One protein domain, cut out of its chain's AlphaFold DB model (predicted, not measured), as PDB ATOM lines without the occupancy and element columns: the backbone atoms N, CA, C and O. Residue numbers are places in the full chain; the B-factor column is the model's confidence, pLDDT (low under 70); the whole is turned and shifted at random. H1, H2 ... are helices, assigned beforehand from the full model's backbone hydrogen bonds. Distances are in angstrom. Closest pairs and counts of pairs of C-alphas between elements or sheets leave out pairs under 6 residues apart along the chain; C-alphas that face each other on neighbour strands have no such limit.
ATOM      1  N   ALA A   7     140.871 137.627  91.812       88.19
ATOM      2  CA  ALA A   7     141.524 136.784  90.812       88.19
ATOM      3  C   ALA A   7     142.585 135.856  91.430       88.19
ATOM      4  O   ALA A   7     142.664 134.686  91.067       88.19
ATOM      5  N   ALA A   8     143.360 136.347  92.403       89.19
ATOM      6  CA  ALA A   8     144.344 135.531  93.107       89.19
ATOM      7  C   ALA A   8     143.672 134.477  94.001       89.19
ATOM      8  O   ALA A   8     144.169 133.361  94.090       89.19
ATOM      9  N   ALA A   9     142.528 134.801  94.614       88.50
ATOM     10  CA  ALA A   9     141.738 133.845  95.392       88.50
ATOM     11  C   ALA A   9     141.200 132.704  94.515       88.50
ATOM     12  O   ALA A   9     141.326 131.535  94.868       88.50
ATOM     13  N   ILE A  10     140.648 133.048  93.348       91.75
ATOM     14  CA  ILE A  10     140.149 132.084  92.359       91.75
ATOM     15  C   ILE A  10     141.291 131.207  91.842       91.75
ATOM     16  O   ILE A  10     141.160 129.987  91.807       91.75
ATOM     17  N   ALA A  11     142.428 131.813  91.487       93.81
ATOM     18  CA  ALA A  11     143.606 131.073  91.050       93.81
ATOM     19  C   ALA A  11     144.123 130.138  92.151       93.81
ATOM     20  O   ALA A  11     144.440 128.991  91.865       93.81
ATOM     21  N   ALA A  12     144.160 130.589  93.408       93.12
ATOM     22  CA  ALA A  12     144.557 129.756  94.538       93.12
ATOM     23  C   ALA A  12     143.591 128.582  94.751       93.12
ATOM     24  O   ALA A  12     144.051 127.459  94.933       93.12
ATOM     25  N   ALA A  13     142.276 128.812  94.669       94.56
ATOM     26  CA  ALA A  13     141.276 127.749  94.744       94.56
ATOM     27  C   ALA A  13     141.476 126.718  93.622       94.56
ATOM     28  O   ALA A  13     141.617 125.532  93.900       94.56
ATOM     29  N   PHE A  14     141.607 127.171  92.376       96.75
ATOM     30  CA  PHE A  14     141.853 126.304  91.223       96.75
ATOM     31  C   PHE A  14     143.165 125.513  91.339       96.75
ATOM     32  O   PHE A  14     143.202 124.311  91.093       96.75
ATOM     33  N   LEU A  15     144.251 126.174  91.753       95.81
ATOM     34  CA  LEU A  15     145.561 125.544  91.912       95.81
ATOM     35  C   LEU A  15     145.628 124.597  93.118       95.81
ATOM     36  O   LEU A  15     146.430 123.663  93.107       95.81
ATOM     37  N   SER A  16     144.788 124.807  94.136       94.50
ATOM     38  CA  SER A  16     144.751 123.952  95.328       94.50
ATOM     39  C   SER A  16     144.368 122.508  95.009       94.50
ATOM     40  O   SER A  16     144.885 121.602  95.656       94.50
ATOM     41  N   HIS A  17     143.560 122.286  93.968       94.75
ATOM     42  CA  HIS A  17     143.235 120.952  93.467       94.75
ATOM     43  C   HIS A  17     144.504 120.169  93.114       94.75
ATOM     44  O   HIS A  17     144.795 119.137  93.705       94.75
ATOM     45  N   PHE A  18     145.339 120.730  92.233       94.44
ATOM     46  CA  PHE A  18     146.592 120.097  91.819       94.44
ATOM     47  C   PHE A  18     147.573 119.936  92.982       94.44
ATOM     48  O   PHE A  18     148.347 118.983  93.008       94.44
ATOM     49  N   ALA A  19     147.556 120.860  93.949       93.00
ATOM     50  CA  ALA A  19     148.372 120.736  95.153       93.00
ATOM     51  C   ALA A  19     147.954 119.524  96.004       93.00
ATOM     52  O   ALA A  19     148.820 118.830  96.538       93.00
ATOM     53  N   ILE A  20     146.651 119.244  96.102       90.44
ATOM     54  CA  ILE A  20     146.122 118.066  96.799       90.44
ATOM     55  C   ILE A  20     146.395 116.791  95.987       90.44
ATOM     56  O   ILE A  20     146.849 115.806  96.570       90.44
ATOM     57  N   ASP A  21     146.255 116.822  94.662       90.38
ATOM     58  CA  ASP A  21     146.541 115.680  93.773       90.38
ATOM     59  C   ASP A  21     147.999 115.206  93.828       90.38
ATOM     60  O   ASP A  21     148.317 114.062  93.491       90.38
ATOM     61  N   VAL A  22     148.921 116.072  94.257       90.94
ATOM     62  CA  VAL A  22     150.327 115.699  94.469       90.94
ATOM     63  C   VAL A  22     150.498 114.773  95.675       90.94
ATOM     64  O   VAL A  22     151.502 114.057  95.741       90.94
ATOM     65  N   THR A  23     149.557 114.784  96.614       89.69
ATOM     66  CA  THR A  23     149.600 113.981  97.838       89.69
ATOM     67  C   THR A  23     148.962 112.612  97.627       89.69
ATOM     68  O   THR A  23     148.124 112.472  96.738       89.69
ATOM     69  N   PRO A  24     149.324 111.576  98.403       89.19
ATOM     70  CA  PRO A  24     148.674 110.287  98.255       89.19
ATOM     71  C   PRO A  24     147.184 110.349  98.590       89.19
ATOM     72  O   PRO A  24     146.820 110.709  99.700       89.19
ATOM     73  N   HIS A  25     146.302 109.967  97.678       88.75
ATOM     74  CA  HIS A  25     144.857 110.018  97.915       88.75
ATOM     75  C   HIS A  25     144.174 108.764  97.388       88.75
ATOM     76  O   HIS A  25     144.750 107.986  96.626       88.75
ATOM     77  N   TRP A  26     142.973 108.491  97.889       89.50
ATOM     78  CA  TRP A  26     142.201 107.346  97.433       89.50
ATOM     79  C   TRP A  26     141.259 107.752  96.312       89.50
ATOM     80  O   TRP A  26     140.369 108.570  96.519       89.50
ATOM     81  N   ASP A  27     141.420 107.074  95.181       85.62
ATOM     82  CA  ASP A  27     140.509 107.153  94.052       85.62
ATOM     83  C   ASP A  27     139.629 105.909  93.987       85.62
ATOM     84  O   ASP A  27     140.049 104.777  94.277       85.62
ATOM     85  N   TYR A  28     138.390 106.110  93.553       86.25
ATOM     86  CA  TYR A  28     137.512 105.016  93.178       86.25
ATOM     87  C   TYR A  28     137.544 104.776  91.669       86.25
ATOM     88  O   TYR A  28     137.661 105.691  90.864       86.25
ATOM     89  N   ILE A  29     137.387 103.509  91.285       88.44
ATOM     90  CA  ILE A  29     137.345 103.106  89.879       88.44
ATOM     91  C   ILE A  29     136.048 103.630  89.245       88.44
ATOM     92  O   ILE A  29     134.954 103.321  89.733       88.44
ATOM     93  N   LEU A  30     136.187 104.391  88.157       91.69
ATOM     94  CA  LEU A  30     135.089 104.838  87.297       91.69
ATOM     95  C   LEU A  30     134.771 103.749  86.269       91.69
ATOM     96  O   LEU A  30     135.649 103.304  85.531       91.69
ATOM     97  N   ARG A  31     133.513 103.309  86.210       94.88
ATOM     98  CA  ARG A  31     133.062 102.213  85.333       94.88
ATOM     99  C   ARG A  31     133.061 102.587  83.854       94.88
ATOM    100  O   ARG A  31     133.237 101.731  82.996       94.88
ATOM    101  N   SER A  32     132.860 103.861  83.561       95.81
ATOM    102  CA  SER A  32     132.854 104.422  82.212       95.81
ATOM    103  C   SER A  32     134.248 104.771  81.691       95.81
ATOM    104  O   SER A  32     134.374 105.168  80.532       95.81
ATOM    105  N   GLY A  33     135.295 104.625  82.511       93.81
ATOM    106  CA  GLY A  33     136.673 104.906  82.121       93.81
ATOM    107  C   GLY A  33     137.200 103.921  81.075       93.81
ATOM    108  O   GLY A  33     137.141 102.706  81.249       93.81
ATOM    109  N   ARG A  34     137.769 104.451  79.992       94.44
ATOM    110  CA  ARG A  34     138.553 103.718  78.995       94.44
ATOM    111  C   ARG A  34     139.994 104.201  79.060       94.44
ATOM    112  O   ARG A  34     140.326 105.238  78.486       94.44
ATOM    113  N   GLU A  35     140.843 103.446  79.744       90.88
ATOM    114  CA  GLU A  35     142.276 103.734  79.806       90.88
ATOM    115  C   GLU A  35     143.010 103.224  78.561       90.88
ATOM    116  O   GLU A  35     142.735 102.132  78.066       90.88
ATOM    117  N   ASP A  36     143.969 104.014  78.075       91.94
ATOM    118  CA  ASP A  36     144.973 103.581  77.098       91.94
ATOM    119  C   ASP A  36     146.320 103.416  77.835       91.94
ATOM    120  O   ASP A  36     146.945 104.418  78.204       91.94
ATOM    121  N   PRO A  37     146.776 102.173  78.093       86.50
ATOM    122  CA  PRO A  37     148.021 101.922  78.817       86.50
ATOM    123  C   PRO A  37     149.275 102.405  78.080       86.50
ATOM    124  O   PRO A  37     150.279 102.699  78.726       86.50
ATOM    125  N   GLN A  38     149.236 102.472  76.747       91.44
ATOM    126  CA  GLN A  38     150.384 102.860  75.923       91.44
ATOM    127  C   GLN A  38     150.493 104.377  75.818       91.44
ATOM    128  O   GLN A  38     151.591 104.934  75.846       91.44
ATOM    129  N   ASN A  39     149.354 105.059  75.738       91.31
ATOM    130  CA  ASN A  39     149.294 106.507  75.745       91.31
ATOM    131  C   ASN A  39     148.149 106.985  76.637       91.31
ATOM    132  O   ASN A  39     147.041 107.204  76.151       91.31
ATOM    133  N   PRO A  40     148.390 107.285  77.923       89.38
ATOM    134  CA  PRO A  40     147.272 107.616  78.790       89.38
ATOM    135  C   PRO A  40     146.685 109.015  78.520       89.38
ATOM    136  O   PRO A  40     145.630 109.335  79.063       89.38
ATOM    137  N   MET A  41     147.299 109.825  77.637       92.81
ATOM    138  CA  MET A  41     146.658 111.018  77.060       92.81
ATOM    139  C   MET A  41     145.563 110.659  76.045       92.81
ATOM    140  O   MET A  41     144.832 111.542  75.639       92.81
ATOM    141  N   ASN A  42     145.400 109.401  75.639       94.25
ATOM    142  CA  ASN A  42     144.289 108.935  74.801       94.25
ATOM    143  C   ASN A  42     143.131 108.329  75.612       94.25
ATOM    144  O   ASN A  42     142.089 108.005  75.035       94.25
ATOM    145  N   SER A  43     143.280 108.204  76.937       92.38
ATOM    146  CA  SER A  43     142.212 107.718  77.824       92.38
ATOM    147  C   SER A  43     140.969 108.601  77.711       92.38
ATOM    148  O   SER A  43     141.103 109.793  77.435       92.38
ATOM    149  N   ASP A  44     139.776 108.040  77.894       94.94
ATOM    150  CA  ASP A  44     138.476 108.709  77.707       94.94
ATOM    151  C   ASP A  44     137.419 108.149  78.683       94.94
ATOM    152  O   ASP A  44     137.644 107.115  79.303       94.94
ATOM    153  N   MET A  45     136.252 108.788  78.787       94.19
ATOM    154  CA  MET A  45     135.049 108.236  79.429       94.19
ATOM    155  C   MET A  45     133.974 107.917  78.389       94.19
ATOM    156  O   MET A  45     133.563 108.783  77.619       94.19
ATOM    157  N   ILE A  46     133.461 106.695  78.363       96.06
ATOM    158  CA  ILE A  46     132.431 106.273  77.407       96.06
ATOM    159  C   ILE A  46     131.055 106.715  77.909       96.06
ATOM    160  O   ILE A  46     130.609 106.272  78.962       96.06
ATOM    161  N   ILE A  47     130.351 107.549  77.138       95.50
ATOM    162  CA  ILE A  47     128.993 107.996  77.481       95.50
ATOM    163  C   ILE A  47     128.023 106.815  77.340       95.50
ATOM    164  O   ILE A  47     127.876 106.238  76.265       95.50
ATOM    165  N   GLY A  48     127.352 106.466  78.435       95.81
ATOM    166  CA  GLY A  48     126.443 105.329  78.537       95.81
ATOM    167  C   GLY A  48     125.862 105.194  79.946       95.81
ATOM    168  O   GLY A  48     125.939 106.122  80.750       95.81
ATOM    169  N   LYS A  49     125.289 104.031  80.272       96.50
ATOM    170  CA  LYS A  49     124.694 103.781  81.600       96.50
ATOM    171  C   LYS A  49     125.719 103.910  82.730       96.50
ATOM    172  O   LYS A  49     125.431 104.539  83.743       96.50
ATOM    173  N   ASP A  50     126.918 103.374  82.518       96.81
ATOM    174  CA  ASP A  50     128.016 103.476  83.480       96.81
ATOM    175  C   ASP A  50     128.494 104.920  83.667       96.81
ATOM    176  O   ASP A  50     128.813 105.309  84.783       96.81
ATOM    177  N   PHE A  51     128.448 105.748  82.617       96.44
ATOM    178  CA  PHE A  51     128.766 107.174  82.731       96.44
ATOM    179  C   PHE A  51     127.759 107.908  83.605       96.44
ATOM    180  O   PHE A  51     128.156 108.713  84.434       96.44
ATOM    181  N   ILE A  52     126.462 107.625  83.457       97.06
ATOM    182  CA  ILE A  52     125.440 108.230  84.320       97.06
ATOM    183  C   ILE A  52     125.641 107.797  85.774       97.06
ATOM    184  O   ILE A  52     125.538 108.625  86.675       97.06
ATOM    185  N   PHE A  53     125.966 106.524  86.008       97.00
ATOM    186  CA  PHE A  53     126.274 106.030  87.348       97.00
ATOM    187  C   PHE A  53     127.484 106.751  87.961       97.00
ATOM    188  O   PHE A  53     127.402 107.247  89.085       97.00
ATOM    189  N   ASP A  54     128.583 106.845  87.213       96.19
ATOM    190  CA  ASP A  54     129.792 107.541  87.649       96.19
ATOM    191  C   ASP A  54     129.541 109.039  87.861       96.19
ATOM    192  O   ASP A  54     129.975 109.590  88.867       96.19
ATOM    193  N   LEU A  55     128.787 109.687  86.970       95.88
ATOM    194  CA  LEU A  55     128.424 111.098  87.081       95.88
ATOM    195  C   LEU A  55     127.623 111.362  88.356       95.88
ATOM    196  O   LEU A  55     127.954 112.279  89.098       95.88
ATOM    197  N   VAL A  56     126.605 110.546  88.648       96.88
ATOM    198  CA  VAL A  56     125.834 110.666  89.897       96.88
ATOM    199  C   VAL A  56     126.750 110.506  91.104       96.88
ATOM    200  O   VAL A  56     126.661 111.292  92.044       96.88
ATOM    201  N   ARG A  57     127.655 109.526  91.078       95.44
ATOM    202  CA  ARG A  57     128.605 109.287  92.168       95.44
ATOM    203  C   ARG A  57     129.531 110.485  92.402       95.44
ATOM    204  O   ARG A  57     129.637 110.930  93.542       95.44
ATOM    205  N   VAL A  58     130.137 111.020  91.344       94.75
ATOM    206  CA  VAL A  58     131.010 112.206  91.397       94.75
ATOM    207  C   VAL A  58     130.227 113.436  91.856       94.75
ATOM    208  O   VAL A  58     130.695 114.182  92.708       94.75
ATOM    209  N   CYS A  59     129.004 113.639  91.356       95.81
ATOM    210  CA  CYS A  59     128.160 114.755  91.783       95.81
ATOM    211  C   CYS A  59     127.780 114.663  93.264       95.81
ATOM    212  O   CYS A  59     127.791 115.681  93.948       95.81
ATOM    213  N   VAL A  60     127.458 113.472  93.774       96.75
ATOM    214  CA  VAL A  60     127.183 113.277  95.206       96.75
ATOM    215  C   VAL A  60     128.418 113.608  96.039       96.75
ATOM    216  O   VAL A  60     128.295 114.323  97.027       96.75
ATOM    217  N   ASP A  61     129.599 113.149  95.627       94.31
ATOM    218  CA  ASP A  61     130.860 113.434  96.319       94.31
ATOM    219  C   ASP A  61     131.182 114.941  96.333       94.31
ATOM    220  O   ASP A  61     131.427 115.527  97.390       94.31
ATOM    221  N   ALA A  62     131.040 115.615  95.188       95.69
ATOM    222  CA  ALA A  62     131.197 117.064  95.077       95.69
ATOM    223  C   ALA A  62     130.198 117.832  95.962       95.69
ATOM    224  O   ALA A  62     130.577 118.777  96.657       95.69
ATOM    225  N   LEU A  63     128.924 117.421  95.980       97.44
ATOM    226  CA  LEU A  63     127.897 118.029  96.831       97.44
ATOM    227  C   LEU A  63     128.189 117.819  98.319       97.44
ATOM    228  O   LEU A  63     127.999 118.750  99.102       97.44
ATOM    229  N   LEU A  64     128.676 116.640  98.711       96.06
ATOM    230  CA  LEU A  64     129.118 116.376 100.081       96.06
ATOM    231  C   LEU A  64     130.295 117.281 100.461       96.06
ATOM    232  O   LEU A  64     130.261 117.891 101.527       96.06
ATOM    233  N   GLY A  65     131.288 117.444  99.584       94.62
ATOM    234  CA  GLY A  65     132.412 118.360  99.801       94.62
ATOM    235  C   GLY A  65     131.975 119.821  99.967       94.62
ATOM    236  O   GLY A  65     132.426 120.509 100.888       94.62
ATOM    237  N   ILE A  66     131.042 120.292  99.134       96.75
ATOM    238  CA  ILE A  66     130.456 121.637  99.254       96.75
ATOM    239  C   ILE A  66     129.679 121.774 100.570       96.75
ATOM    240  O   ILE A  66     129.881 122.745 101.298       96.75
ATOM    241  N   ALA A  67     128.830 120.804 100.913       97.44
ATOM    242  CA  ALA A  67     128.049 120.825 102.148       97.44
ATOM    243  C   ALA A  67     128.948 120.842 103.394       97.44
ATOM    244  O   ALA A  67     128.709 121.620 104.318       97.44
ATOM    245  N   LEU A  68     130.017 120.039 103.405       95.25
ATOM    246  CA  LEU A  68     131.014 120.041 104.476       95.25
ATOM    247  C   LEU A  68     131.755 121.374 104.558       95.25
ATOM    248  O   LEU A  68     131.958 121.882 105.656       95.25
ATOM    249  N   SER A  69     132.106 121.976 103.423       94.56
ATOM    250  CA  SER A  69     132.728 123.305 103.393       94.56
ATOM    251  C   SER A  69     131.811 124.359 104.022       94.56
ATOM    252  O   SER A  69     132.248 125.136 104.868       94.56
ATOM    253  N   LEU A  70     130.520 124.349 103.680       96.25
ATOM    254  CA  LEU A  70     129.524 125.238 104.288       96.25
ATOM    255  C   LEU A  70     129.370 124.995 105.793       96.25
ATOM    256  O   LEU A  70     129.245 125.954 106.549       96.25
ATOM    257  N   LEU A  71     129.412 123.738 106.235       95.50
ATOM    258  CA  LEU A  71     129.321 123.382 107.649       95.50
ATOM    259  C   LEU A  71     130.562 123.816 108.443       95.50
ATOM    260  O   LEU A  71     130.425 124.310 109.557       95.50
ATOM    261  N   ILE A  72     131.760 123.662 107.875       92.25
ATOM    262  CA  ILE A  72     133.032 124.029 108.518       92.25
ATOM    263  C   ILE A  72     133.174 125.547 108.637       92.25
ATOM    264  O   ILE A  72     133.551 126.047 109.695       92.25
ATOM    265  N   PHE A  73     132.896 126.282 107.558       90.75
ATOM    266  CA  PHE A  73     133.059 127.738 107.539       90.75
ATOM    267  C   PHE A  73     131.851 128.491 108.097       90.75
ATOM    268  O   PHE A  73     131.996 129.655 108.455       90.75
ATOM    269  N   PHE A  74     130.688 127.836 108.170       94.00
ATOM    270  CA  PHE A  74     129.442 128.339 108.749       94.00
ATOM    271  C   PHE A  74     129.167 129.820 108.407       94.00
ATOM    272  O   PHE A  74     129.105 130.667 109.305       94.00
ATOM    273  N   PRO A  75     129.053 130.167 107.107       92.94
ATOM    274  CA  PRO A  75     128.949 131.557 106.673       92.94
ATOM    275  C   PRO A  75     127.681 132.212 107.234       92.94
ATOM    276  O   PRO A  75     126.586 131.680 107.070       92.94
ATOM    277  N   GLN A  76     127.833 133.373 107.872       95.44
ATOM    278  CA  GLN A  76     126.709 134.137 108.441       95.44
ATOM    279  C   GLN A  76     126.154 135.176 107.467       95.44
ATOM    280  O   GLN A  76     124.991 135.553 107.544       95.44
ATOM    281  N   GLU A  77     126.992 135.622 106.534       95.56
ATOM    282  CA  GLU A  77     126.680 136.697 105.599       95.56
ATOM    283  C   GLU A  77     126.716 136.199 104.152       95.56
ATOM    284  O   GLU A  77     127.528 135.339 103.792       95.56
ATOM    285  N   SER A  78     125.908 136.803 103.277       93.75
ATOM    286  CA  SER A  78     125.809 136.403 101.862       93.75
ATOM    287  C   SER A  78     127.150 136.449 101.120       93.75
ATOM    288  O   SER A  78     127.416 135.603 100.266       93.75
ATOM    289  N   TYR A  79     128.030 137.401 101.450       90.50
ATOM    290  CA  TYR A  79     129.357 137.479 100.830       90.50
ATOM    291  C   TYR A  79     130.284 136.344 101.295       90.50
ATOM    292  O   TYR A  79     131.088 135.857 100.505       90.50
ATOM    293  N   GLN A  80     130.162 135.889 102.547       91.12
ATOM    294  CA  GLN A  80     130.933 134.754 103.070       91.12
ATOM    295  C   GLN A  80     130.481 133.462 102.396       91.12
ATOM    296  O   GLN A  80     131.314 132.669 101.964       91.12
ATOM    297  N   LEU A  81     129.164 133.293 102.239       94.19
ATOM    298  CA  LEU A  81     128.585 132.180 101.494       94.19
ATOM    299  C   LEU A  81     129.136 132.140 100.066       94.19
ATOM    300  O   LEU A  81     129.618 131.098  99.623       94.19
ATOM    301  N   LEU A  82     129.131 133.278  99.368       92.94
ATOM    302  CA  LEU A  82     129.678 133.371  98.017       92.94
ATOM    303  C   LEU A  82     131.164 132.995  97.976       92.94
ATOM    304  O   LEU A  82     131.568 132.248  97.091       92.94
ATOM    305  N   ILE A  83     131.973 133.456  98.933       92.00
ATOM    306  CA  ILE A  83     133.400 133.106  99.009       92.00
ATOM    307  C   ILE A  83     133.592 131.593  99.166       92.00
ATOM    308  O   ILE A  83     134.403 131.014  98.444       92.00
ATOM    309  N   VAL A  84     132.841 130.945 100.063       93.56
ATOM    310  CA  VAL A  84     132.929 129.490 100.276       93.56
ATOM    311  C   VAL A  84     132.516 128.731  99.014       93.56
ATOM    312  O   VAL A  84     133.225 127.820  98.588       93.56
ATOM    313  N   LEU A  85     131.414 129.133  98.375       95.75
ATOM    314  CA  LEU A  85     130.919 128.495  97.153       95.75
ATOM    315  C   LEU A  85     131.868 128.680  95.967       95.75
ATOM    316  O   LEU A  85     132.108 127.727  95.233       95.75
ATOM    317  N   LEU A  86     132.434 129.877  95.784       94.81
ATOM    318  CA  LEU A  86     133.429 130.123  94.739       94.81
ATOM    319  C   LEU A  86     134.707 129.329  95.011       94.81
ATOM    320  O   LEU A  86     135.229 128.705  94.094       94.81
ATOM    321  N   GLY A  87     135.187 129.299  96.256       94.62
ATOM    322  CA  GLY A  87     136.357 128.508  96.637       94.62
ATOM    323  C   GLY A  87     136.168 127.020  96.335       94.62
ATOM    324  O   GLY A  87     136.987 126.429  95.635       94.62
ATOM    325  N   ALA A  88     135.060 126.432  96.790       95.88
ATOM    326  CA  ALA A  88     134.742 125.030  96.523       95.88
ATOM    327  C   ALA A  88     134.528 124.762  95.022       95.88
ATOM    328  O   ALA A  88     135.074 123.805  94.478       95.88
ATOM    329  N   GLY A  89     133.786 125.632  94.333       97.06
ATOM    330  CA  GLY A  89     133.498 125.494  92.906       97.06
ATOM    331  C   GLY A  89     134.757 125.549  92.040       97.06
ATOM    332  O   GLY A  89     134.966 124.667  91.210       97.06
ATOM    333  N   PHE A  90     135.628 126.538  92.256       96.75
ATOM    334  CA  PHE A  90     136.895 126.639  91.525       96.75
ATOM    335  C   PHE A  90     137.898 125.553  91.923       96.75
ATOM    336  O   PHE A  90     138.682 125.148  91.071       96.75
ATOM    337  N   GLY A  91     137.854 125.052  93.161       96.38
ATOM    338  CA  GLY A  91     138.670 123.915  93.596       96.38
ATOM    339  C   GLY A  91     138.269 122.582  92.957       96.38
ATOM    340  O   GLY A  91     139.129 121.742  92.723       96.38
ATOM    341  N   ILE A  92     136.994 122.379  92.622       96.69
ATOM    342  CA  ILE A  92     136.521 121.151  91.947       96.69
ATOM    343  C   ILE A  92     136.610 121.279  90.415       96.69
ATOM    344  O   ILE A  92     136.655 120.278  89.708       96.69
ATOM    345  N   LEU A  93     136.673 122.505  89.883       96.75
ATOM    346  CA  LEU A  93     136.642 122.801  88.444       96.75
ATOM    347  C   LEU A  93     137.653 122.030  87.560       96.75
ATOM    348  O   LEU A  93     137.288 121.741  86.415       96.75
ATOM    349  N   PRO A  94     138.882 121.697  88.001       96.56
ATOM    350  CA  PRO A  94     139.813 120.918  87.181       96.56
ATOM    351  C   PRO A  94     139.247 119.592  86.647       96.56
ATOM    352  O   PRO A  94     139.448 119.300  85.468       96.56
ATOM    353  N   ASP A  95     138.451 118.859  87.428       94.19
ATOM    354  CA  ASP A  95     137.891 117.559  87.017       94.19
ATOM    355  C   ASP A  95     136.871 117.669  85.863       94.19
ATOM    356  O   ASP A  95     137.019 116.982  84.843       94.19
ATOM    357  N   PRO A  96     135.857 118.563  85.910       95.12
ATOM    358  CA  PRO A  96     135.021 118.851  84.746       95.12
ATOM    359  C   PRO A  96     135.814 119.288  83.508       95.12
ATOM    360  O   PRO A  96     135.431 118.958  82.382       95.12
ATOM    361  N   LEU A  97     136.919 120.021  83.686       96.69
ATOM    362  CA  LEU A  97     137.771 120.431  82.569       96.69
ATOM    363  C   LEU A  97     138.583 119.259  81.999       96.69
ATOM    364  O   LEU A  97     138.783 119.214  80.784       96.69
ATOM    365  N   GLN A  98     138.981 118.288  82.821       94.81
ATOM    366  CA  GLN A  98     139.522 117.005  82.361       94.81
ATOM    367  C   GLN A  98     138.477 116.222  81.551       94.81
ATOM    368  O   GLN A  98     138.787 115.670  80.491       94.81
ATOM    369  N   PHE A  99     137.213 116.224  81.975       94.94
ATOM    370  CA  PHE A  99     136.148 115.638  81.162       94.94
ATOM    371  C   PHE A  99     135.981 116.366  79.818       94.94
ATOM    372  O   PHE A  99     135.889 115.725  78.766       94.94
ATOM    373  N   ALA A 100     136.014 117.702  79.817       96.12
ATOM    374  CA  ALA A 100     135.985 118.492  78.586       96.12
ATOM    375  C   ALA A 100     137.184 118.170  77.677       96.12
ATOM    376  O   ALA A 100     137.014 117.993  76.465       96.12
ATOM    377  N   TYR A 101     138.382 118.010  78.251       96.75
ATOM    378  CA  TYR A 101     139.569 117.553  77.533       96.75
ATOM    379  C   TYR A 101     139.307 116.233  76.805       96.75
ATOM    380  O   TYR A 101     139.597 116.133  75.607       96.75
ATOM    381  N   TRP A 102     138.728 115.243  77.488       94.62
ATOM    382  CA  TRP A 102     138.492 113.924  76.912       94.62
ATOM    383  C   TRP A 102     137.636 113.953  75.643       94.62
ATOM    384  O   TRP A 102     137.859 113.128  74.749       94.62
ATOM    385  N   LYS A 103     136.734 114.935  75.518       95.00
ATOM    386  CA  LYS A 103     135.862 115.124  74.347       95.00
ATOM    387  C   LYS A 103     136.416 116.070  73.290       95.00
ATOM    388  O   LYS A 103     136.178 115.847  72.108       95.00
ATOM    389  N   ILE A 104     137.151 117.102  73.690       95.62
ATOM    390  CA  ILE A 104     137.571 118.175  72.780       95.62
ATOM    391  C   ILE A 104     138.991 117.954  72.245       95.62
ATOM    392  O   ILE A 104     139.235 118.192  71.063       95.62
ATOM    393  N   ARG A 105     139.933 117.508  73.090       94.88
ATOM    394  CA  ARG A 105     141.356 117.261  72.755       94.88
ATOM    395  C   ARG A 105     142.085 118.436  72.077       94.88
ATOM    396  O   ARG A 105     142.995 118.222  71.280       94.88
ATOM    397  N   LYS A 106     141.714 119.680  72.390       96.38
ATOM    398  CA  LYS A 106     142.351 120.905  71.865       96.38
ATOM    399  C   LYS A 106     142.832 121.806  72.998       96.38
ATOM    400  O   LYS A 106     142.459 121.606  74.153       96.38
ATOM    401  N   GLU A 107     143.652 122.798  72.671       96.44
ATOM    402  CA  GLU A 107     144.027 123.841  73.628       96.44
ATOM    403  C   GLU A 107     142.803 124.676  74.056       96.44
ATOM    404  O   GLU A 107     141.893 124.868  73.243       96.44
ATOM    405  N   PRO A 108     142.750 125.161  75.314       95.75
ATOM    406  CA  PRO A 108     143.761 125.015  76.376       95.75
ATOM    407  C   PRO A 108     143.655 123.701  77.178       95.75
ATOM    408  O   PRO A 108     144.485 123.426  78.045       95.75
ATOM    409  N   PHE A 109     142.641 122.872  76.907       97.12
ATOM    410  CA  PHE A 109     142.371 121.638  77.655       97.12
ATOM    411  C   PHE A 109     143.502 120.613  77.535       97.12
ATOM    412  O   PHE A 109     143.762 119.866  78.473       97.12
ATOM    413  N   LEU A 110     144.193 120.580  76.391       96.38
ATOM    414  CA  LEU A 110     145.350 119.711  76.185       96.38
ATOM    415  C   LEU A 110     146.499 120.067  77.139       96.38
ATOM    416  O   LEU A 110     147.025 119.175  77.809       96.38
ATOM    417  N   SER A 111     146.871 121.347  77.227       96.88
ATOM    418  CA  SER A 111     147.885 121.818  78.178       96.88
ATOM    419  C   SER A 111     147.464 121.576  79.624       96.88
ATOM    420  O   SER A 111     148.261 121.074  80.418       96.88
ATOM    421  N   LEU A 112     146.198 121.850  79.949       96.31
ATOM    422  CA  LEU A 112     145.661 121.611  81.284       96.31
ATOM    423  C   LEU A 112     145.720 120.129  81.667       96.31
ATOM    424  O   LEU A 112     146.181 119.810  82.756       96.31
ATOM    425  N   GLN A 113     145.353 119.214  80.765       95.81
ATOM    426  CA  GLN A 113     145.441 117.779  81.038       95.81
ATOM    427  C   GLN A 113     146.884 117.324  81.265       95.81
ATOM    428  O   GLN A 113     147.143 116.491  82.135       95.81
ATOM    429  N   ARG A 114     147.840 117.836  80.479       94.56
ATOM    430  CA  ARG A 114     149.264 117.518  80.681       94.56
ATOM    431  C   ARG A 114     149.716 117.949  82.072       94.56
ATOM    432  O   ARG A 114     150.387 117.174  82.748       94.56
ATOM    433  N   PHE A 115     149.313 119.145  82.496       94.88
ATOM    434  CA  PHE A 115     149.599 119.654  83.833       94.88
ATOM    435  C   PHE A 115     148.928 118.816  84.928       94.88
ATOM    436  O   PHE A 115     149.599 118.396  85.869       94.88
ATOM    437  N   HIS A 116     147.644 118.487  84.764       94.06
ATOM    438  CA  HIS A 116     146.892 117.654  85.704       94.06
ATOM    439  C   HIS A 116     147.564 116.301  85.918       94.06
ATOM    440  O   HIS A 116     147.863 115.913  87.043       94.06
ATOM    441  N   ARG A 117     147.923 115.623  84.824       90.88
ATOM    442  CA  ARG A 117     148.613 114.330  84.886       90.88
ATOM    443  C   ARG A 117     150.014 114.411  85.472       90.88
ATOM    444  O   ARG A 117     150.453 113.449  86.094       90.88
ATOM    445  N   TRP A 118     150.725 115.513  85.248       91.00
ATOM    446  CA  TRP A 118     152.027 115.738  85.866       91.00
ATOM    447  C   TRP A 118     151.907 115.866  87.393       91.00
ATOM    448  O   TRP A 118     152.710 115.274  88.116       91.00
ATOM    449  N   ALA A 119     150.878 116.559  87.891       89.31
ATOM    450  CA  ALA A 119     150.605 116.658  89.326       89.31
ATOM    451  C   ALA A 119     150.202 115.293  89.931       89.31
ATOM    452  O   ALA A 119     150.782 114.847  90.932       89.31
ATOM    453  N   HIS A 120     149.285 114.597  89.253       84.25
ATOM    454  CA  HIS A 120     148.562 113.400  89.700       84.25
ATOM    455  C   HIS A 120     149.278 112.057  89.395       84.25
ATOM    456  O   HIS A 120     148.658 111.082  88.988       84.25
ATOM    457  N   SER A 121     150.609 111.963  89.507       66.12
ATOM    458  CA  SER A 121     151.344 110.719  89.170       66.12
ATOM    459  C   SER A 121     150.730 109.442  89.794       66.12
ATOM    460  O   SER A 121     150.505 109.403  91.003       66.12
ATOM    461  N   LYS A 122     150.520 108.379  88.988       64.12
ATOM    462  CA  LYS A 122     149.806 107.132  89.363       64.12
ATOM    463  C   LYS A 122     150.372 106.423  90.603       64.12
ATOM    464  O   LYS A 122     149.623 105.755  91.308       64.12
ATOM    465  N   ASP A 123     151.655 106.608  90.902       64.25
ATOM    466  CA  ASP A 123     152.311 106.023  92.083       64.25
ATOM    467  C   ASP A 123     151.799 106.601  93.415       64.25
ATOM    468  O   ASP A 123     152.148 106.114  94.490       64.25
ATOM    469  N   LYS A 124     150.978 107.654  93.352       67.56
ATOM    470  CA  LYS A 124     150.423 108.351  94.511       67.56
ATOM    471  C   LYS A 124     149.022 107.862  94.884       67.56
ATOM    472  O   LYS A 124     148.548 108.214  95.958       67.56
ATOM    473  N   SER A 125     148.352 107.039  94.072       74.50
ATOM    474  CA  SER A 125     146.999 106.601  94.428       74.50
ATOM    475  C   SER A 125     147.005 105.467  95.458       74.50
ATOM    476  O   SER A 125     147.810 104.532  95.426       74.50
ATOM    477  N   LEU A 126     146.069 105.532  96.401       82.00
ATOM    478  CA  LEU A 126     145.843 104.530  97.446       82.00
ATOM    479  C   LEU A 126     144.772 103.520  97.009       82.00
ATOM    480  O   LEU A 126     143.927 103.096  97.807       82.00
ATOM    481  N   LEU A 127     144.780 103.149  95.726       79.88
ATOM    482  CA  LEU A 127     143.777 102.276  95.122       79.88
ATOM    483  C   LEU A 127     143.665 100.943  95.884       79.88
ATOM    484  O   LEU A 127     144.654 100.315  96.259       79.88
ATOM    485  N   GLY A 128     142.429 100.535  96.182       81.12
ATOM    486  CA  GLY A 128     142.140  99.347  96.997       81.12
ATOM    487  C   GLY A 128     142.377  99.508  98.508       81.12
ATOM    488  O   GLY A 128     142.000  98.623  99.275       81.12
ATOM    489  N   ARG A 129     142.926 100.640  98.972       87.94
ATOM    490  CA  ARG A 129     143.219 100.931 100.390       87.94
ATOM    491  C   ARG A 129     142.361 102.075 100.937       87.94
ATOM    492  O   ARG A 129     142.858 102.944 101.651       87.94
ATOM    493  N   TRP A 130     141.059 102.047 100.647       87.94
ATOM    494  CA  TRP A 130     140.125 103.141 100.956       87.94
ATOM    495  C   TRP A 130     140.161 103.599 102.423       87.94
ATOM    496  O   TRP A 130     140.132 104.793 102.683       87.94
ATOM    497  N   LYS A 131     140.312 102.678 103.389       92.12
ATOM    498  CA  LYS A 131     140.415 103.031 104.819       92.12
ATOM    499  C   LYS A 131     141.603 103.953 105.106       92.12
ATOM    500  O   LYS A 131     141.469 104.913 105.854       92.12
ATOM    501  N   ILE A 132     142.758 103.646 104.511       90.62
ATOM    502  CA  ILE A 132     143.990 104.425 104.684       90.62
ATOM    503  C   ILE A 132     143.850 105.763 103.966       90.62
ATOM    504  O   ILE A 132     144.198 106.789 104.538       90.62
ATOM    505  N   GLY A 133     143.306 105.764 102.748       89.81
ATOM    506  CA  GLY A 133     143.120 106.998 101.990       89.81
ATOM    507  C   GLY A 133     142.146 107.969 102.640       89.81
ATOM    508  O   GLY A 133     142.505 109.123 102.831       89.81
ATOM    509  N   VAL A 134     140.983 107.492 103.091       89.44
ATOM    510  CA  VAL A 134     140.015 108.325 103.822       89.44
ATOM    511  C   VAL A 134     140.637 108.882 105.103       89.44
ATOM    512  O   VAL A 134     140.504 110.072 105.379       89.44
ATOM    513  N   PHE A 135     141.360 108.058 105.871       92.75
ATOM    514  CA  PHE A 135     142.047 108.524 107.079       92.75
ATOM    515  C   PHE A 135     143.110 109.591 106.770       92.75
ATOM    516  O   PHE A 135     143.194 110.600 107.473       92.75
ATOM    517  N   TYR A 136     143.899 109.393 105.711       91.38
ATOM    518  CA  TYR A 136     144.914 110.347 105.273       91.38
ATOM    519  C   TYR A 136     144.290 111.673 104.822       91.38
ATOM    520  O   TYR A 136     144.674 112.723 105.331       91.38
ATOM    521  N   GLN A 137     143.290 111.628 103.937       90.31
ATOM    522  CA  GLN A 137     142.591 112.814 103.434       90.31
ATOM    523  C   GLN A 137     141.932 113.595 104.577       90.31
ATOM    524  O   GLN A 137     142.095 114.812 104.664       90.31
ATOM    525  N   PHE A 138     141.269 112.901 105.507       91.38
ATOM    526  CA  PHE A 138     140.706 113.524 106.704       91.38
ATOM    527  C   PHE A 138     141.783 114.209 107.557       91.38
ATOM    528  O   PHE A 138     141.613 115.356 107.966       91.38
ATOM    529  N   SER A 139     142.910 113.531 107.794       93.31
ATOM    530  CA  SER A 139     144.030 114.082 108.569       93.31
ATOM    531  C   SER A 139     144.644 115.313 107.898       93.31
ATOM    532  O   SER A 139     145.023 116.256 108.587       93.31
ATOM    533  N   LEU A 140     144.709 115.328 106.565       91.81
ATOM    534  CA  LEU A 140     145.229 116.447 105.780       91.81
ATOM    535  C   LEU A 140     144.312 117.670 105.898       91.81
ATOM    536  O   LEU A 140     144.783 118.758 106.232       91.81
ATOM    537  N   VAL A 141     142.998 117.480 105.725       91.19
ATOM    538  CA  VAL A 141     141.998 118.542 105.921       91.19
ATOM    539  C   VAL A 141     142.054 119.076 107.352       91.19
ATOM    540  O   VAL A 141     142.151 120.286 107.552       91.19
ATOM    541  N   LEU A 142     142.060 118.195 108.357       92.69
ATOM    542  CA  LEU A 142     142.139 118.597 109.761       92.69
ATOM    543  C   LEU A 142     143.433 119.366 110.060       92.69
ATOM    544  O   LEU A 142     143.386 120.420 110.689       92.69
ATOM    545  N   GLY A 143     144.578 118.874 109.585       93.31
ATOM    546  CA  GLY A 143     145.865 119.550 109.728       93.31
ATOM    547  C   GLY A 143     145.846 120.951 109.118       93.31
ATOM    548  O   GLY A 143     146.264 121.908 109.768       93.31
ATOM    549  N   PHE A 144     145.285 121.104 107.916       90.25
ATOM    550  CA  PHE A 144     145.140 122.406 107.266       90.25
ATOM    551  C   PHE A 144     144.225 123.361 108.054       90.25
ATOM    552  O   PHE A 144     144.557 124.536 108.236       90.25
ATOM    553  N   LEU A 145     143.107 122.872 108.594       90.00
ATOM    554  CA  LEU A 145     142.214 123.672 109.442       90.00
ATOM    555  C   LEU A 145     142.894 124.116 110.746       90.00
ATOM    556  O   LEU A 145     142.741 125.260 111.172       90.00
ATOM    557  N   LEU A 146     143.682 123.243 111.375       91.69
ATOM    558  CA  LEU A 146     144.432 123.589 112.584       91.69
ATOM    559  C   LEU A 146     145.525 124.622 112.296       91.69
ATOM    560  O   LEU A 146     145.674 125.576 113.059       91.69
ATOM    561  N   LEU A 147     146.250 124.469 111.185       90.44
ATOM    562  CA  LEU A 147     147.282 125.417 110.759       90.44
ATOM    563  C   LEU A 147     146.697 126.795 110.448       90.44
ATOM    564  O   LEU A 147     147.241 127.801 110.897       90.44
ATOM    565  N   THR A 148     145.578 126.854 109.724       85.69
ATOM    566  CA  THR A 148     144.912 128.133 109.431       85.69
ATOM    567  C   THR A 148     144.415 128.794 110.712       85.69
ATOM    568  O   THR A 148     144.666 129.978 110.916       85.69
ATOM    569  N   LYS A 149     143.798 128.037 111.628       85.12
ATOM    570  CA  LYS A 149     143.374 128.564 112.932       85.12
ATOM    571  C   LYS A 149     144.547 129.098 113.758       85.12
ATOM    572  O   LYS A 149     144.421 130.171 114.339       85.12
ATOM    573  N   LEU A 150     145.672 128.381 113.803       87.62
ATOM    574  CA  LEU A 150     146.871 128.814 114.525       87.62
ATOM    575  C   LEU A 150     147.461 130.093 113.924       87.62
ATOM    576  O   LEU A 150     147.799 131.007 114.665       87.62
ATOM    577  N   TYR A 151     147.534 130.179 112.593       82.00
ATOM    578  CA  TYR A 151     148.024 131.367 111.893       82.00
ATOM    579  C   TYR A 151     147.204 132.625 112.209       82.00
ATOM    580  O   TYR A 151     147.773 133.701 112.288       82.00
ATOM    581  N   PHE A 152     145.886 132.506 112.399       77.56
ATOM    582  CA  PHE A 152     145.029 133.642 112.768       77.56
ATOM    583  C   PHE A 152     144.993 133.947 114.275       77.56
ATOM    584  O   PHE A 152     144.419 134.961 114.667       77.56
ATOM    585  N   LEU A 153     145.544 133.067 115.118       74.25
ATOM    586  CA  LEU A 153     145.685 133.288 116.562       74.25
ATOM    587  C   LEU A 153     147.013 133.970 116.934       74.25
ATOM    588  O   LEU A 153     147.103 134.524 118.028       74.25
ATOM    589  N   LEU A 154     148.019 133.884 116.058       59.16
ATOM    590  CA  LEU A 154     149.329 134.536 116.171       59.16
ATOM    591  C   LEU A 154     149.312 135.919 115.509       59.16
ATOM    592  O   LEU A 154     150.013 136.808 116.040       59.16
TER     593      LEU A 154
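Overview. This is residues 7 to 154 of the 154 residues of an uncharacterized protein of Candidatus Giovannonibacteria bacterium RIFCSPHIGHO2_02_FULL_46_20 (UniProt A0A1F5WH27). A long helical hairpin, H2 and H3, has H1 packed at a steep angle on the last part of H3; H4 and H5 make a V that follows H3, and the long H6 is set off from the other five helices, its residues 146 to 153 sticking out with residue 154. A long loop, residues 22 to 48, leads from H1 to H2, and in it residues 33 to 34 pair with residues 44 to 45 in a short antiparallel pairing. The printed part has 148 residues with six named helices in the order H1, H2, H3, H4, H5, H6 and no named strand; its class is all helix. It is compact, with a radius of gyration of the C-alphas of 16.7 A, and elongated in outline, with spans of 51 by 33 by 29 A.

Along the chain. The printed part begins with H1, residues 7 to 21, which starts at C-alpha 7 at (141.524, 136.784, 90.812) and is 21.9 A long from first to last C-alpha. H2, residues 49 to 73, is the longest helix by residues and measures 36.3 A from C-alpha 49 at (124.694, 103.781, 81.600) to C-alpha 73. H3, residues 78 to 92, is 21.1 A long. H4, residues 94 to 104, is 14.8 A long, and H5, residues 109 to 119, is 15.1 A long. H6, residues 130 to 153, measures 34.4 A and ends at C-alpha 153 at (145.685, 133.288, 116.562).

Arrangement. H1 touches H3, which meets it with residues 86 to 92 alone; the closest C-alphas, those of Phe 14 and Gly 91, are 4.6 A apart. H1 and H3 run the same way at a steep tilt of 42 degrees. H2 and H3 form a helical hairpin: they touch and run opposite ways at a steep tilt of 40 degrees. H2 touches H3 with residues 62 to 73 alone, and the closest C-alphas of the two helices are those of Ile 66 and Ala 88, 6.1 A apart. H3 and H4 meet only through their link. H1 and H4 are close but not clearly touching, about perpendicular at 83 degrees, with the C-alphas of Phe 14 and Pro 94 the closest at 7.0 A. H4 and H5 touch and run opposite ways at a steep tilt of 47 degrees; their closest C-alphas, those of Tyr 101 and Phe 109, are 5.0 A apart. H1 and H5 touch only at their ends, H1 with residues 18 to 21 alone; the closest C-alphas, those of Phe 18 and Ala 119, are 5.8 A apart. H6 touches no helix; it is apart from H1 and H2, for instance. In H2, H3, H4, H5 and H6 every O i to N i+4 pair is within hydrogen-bond range, and in H1 9 of 11 are.

Size, cuts and confidence. The two C-alphas farthest apart are those of Gly 48 and Leu 154, at 52.9 A, while the C-alphas of Ala 7 and Leu 154 are 26.6 A apart. Residues 146 to 154, of which 146 to 153 belong to H6, stand free; the body without them spans 49 by 35 by 30 A. The link from H1 to H2, with 27 residues, is long. The links from H2 to H3, H3 to H4 and H4 to H5 are tight, and the link from H5 to H6, with 10 residues, is short. The printed part has no cut and ends at residue 154, the chain's last residue. Its mean pLDDT is 91.6, and residues 121 to 124 and residue 154 are under 70.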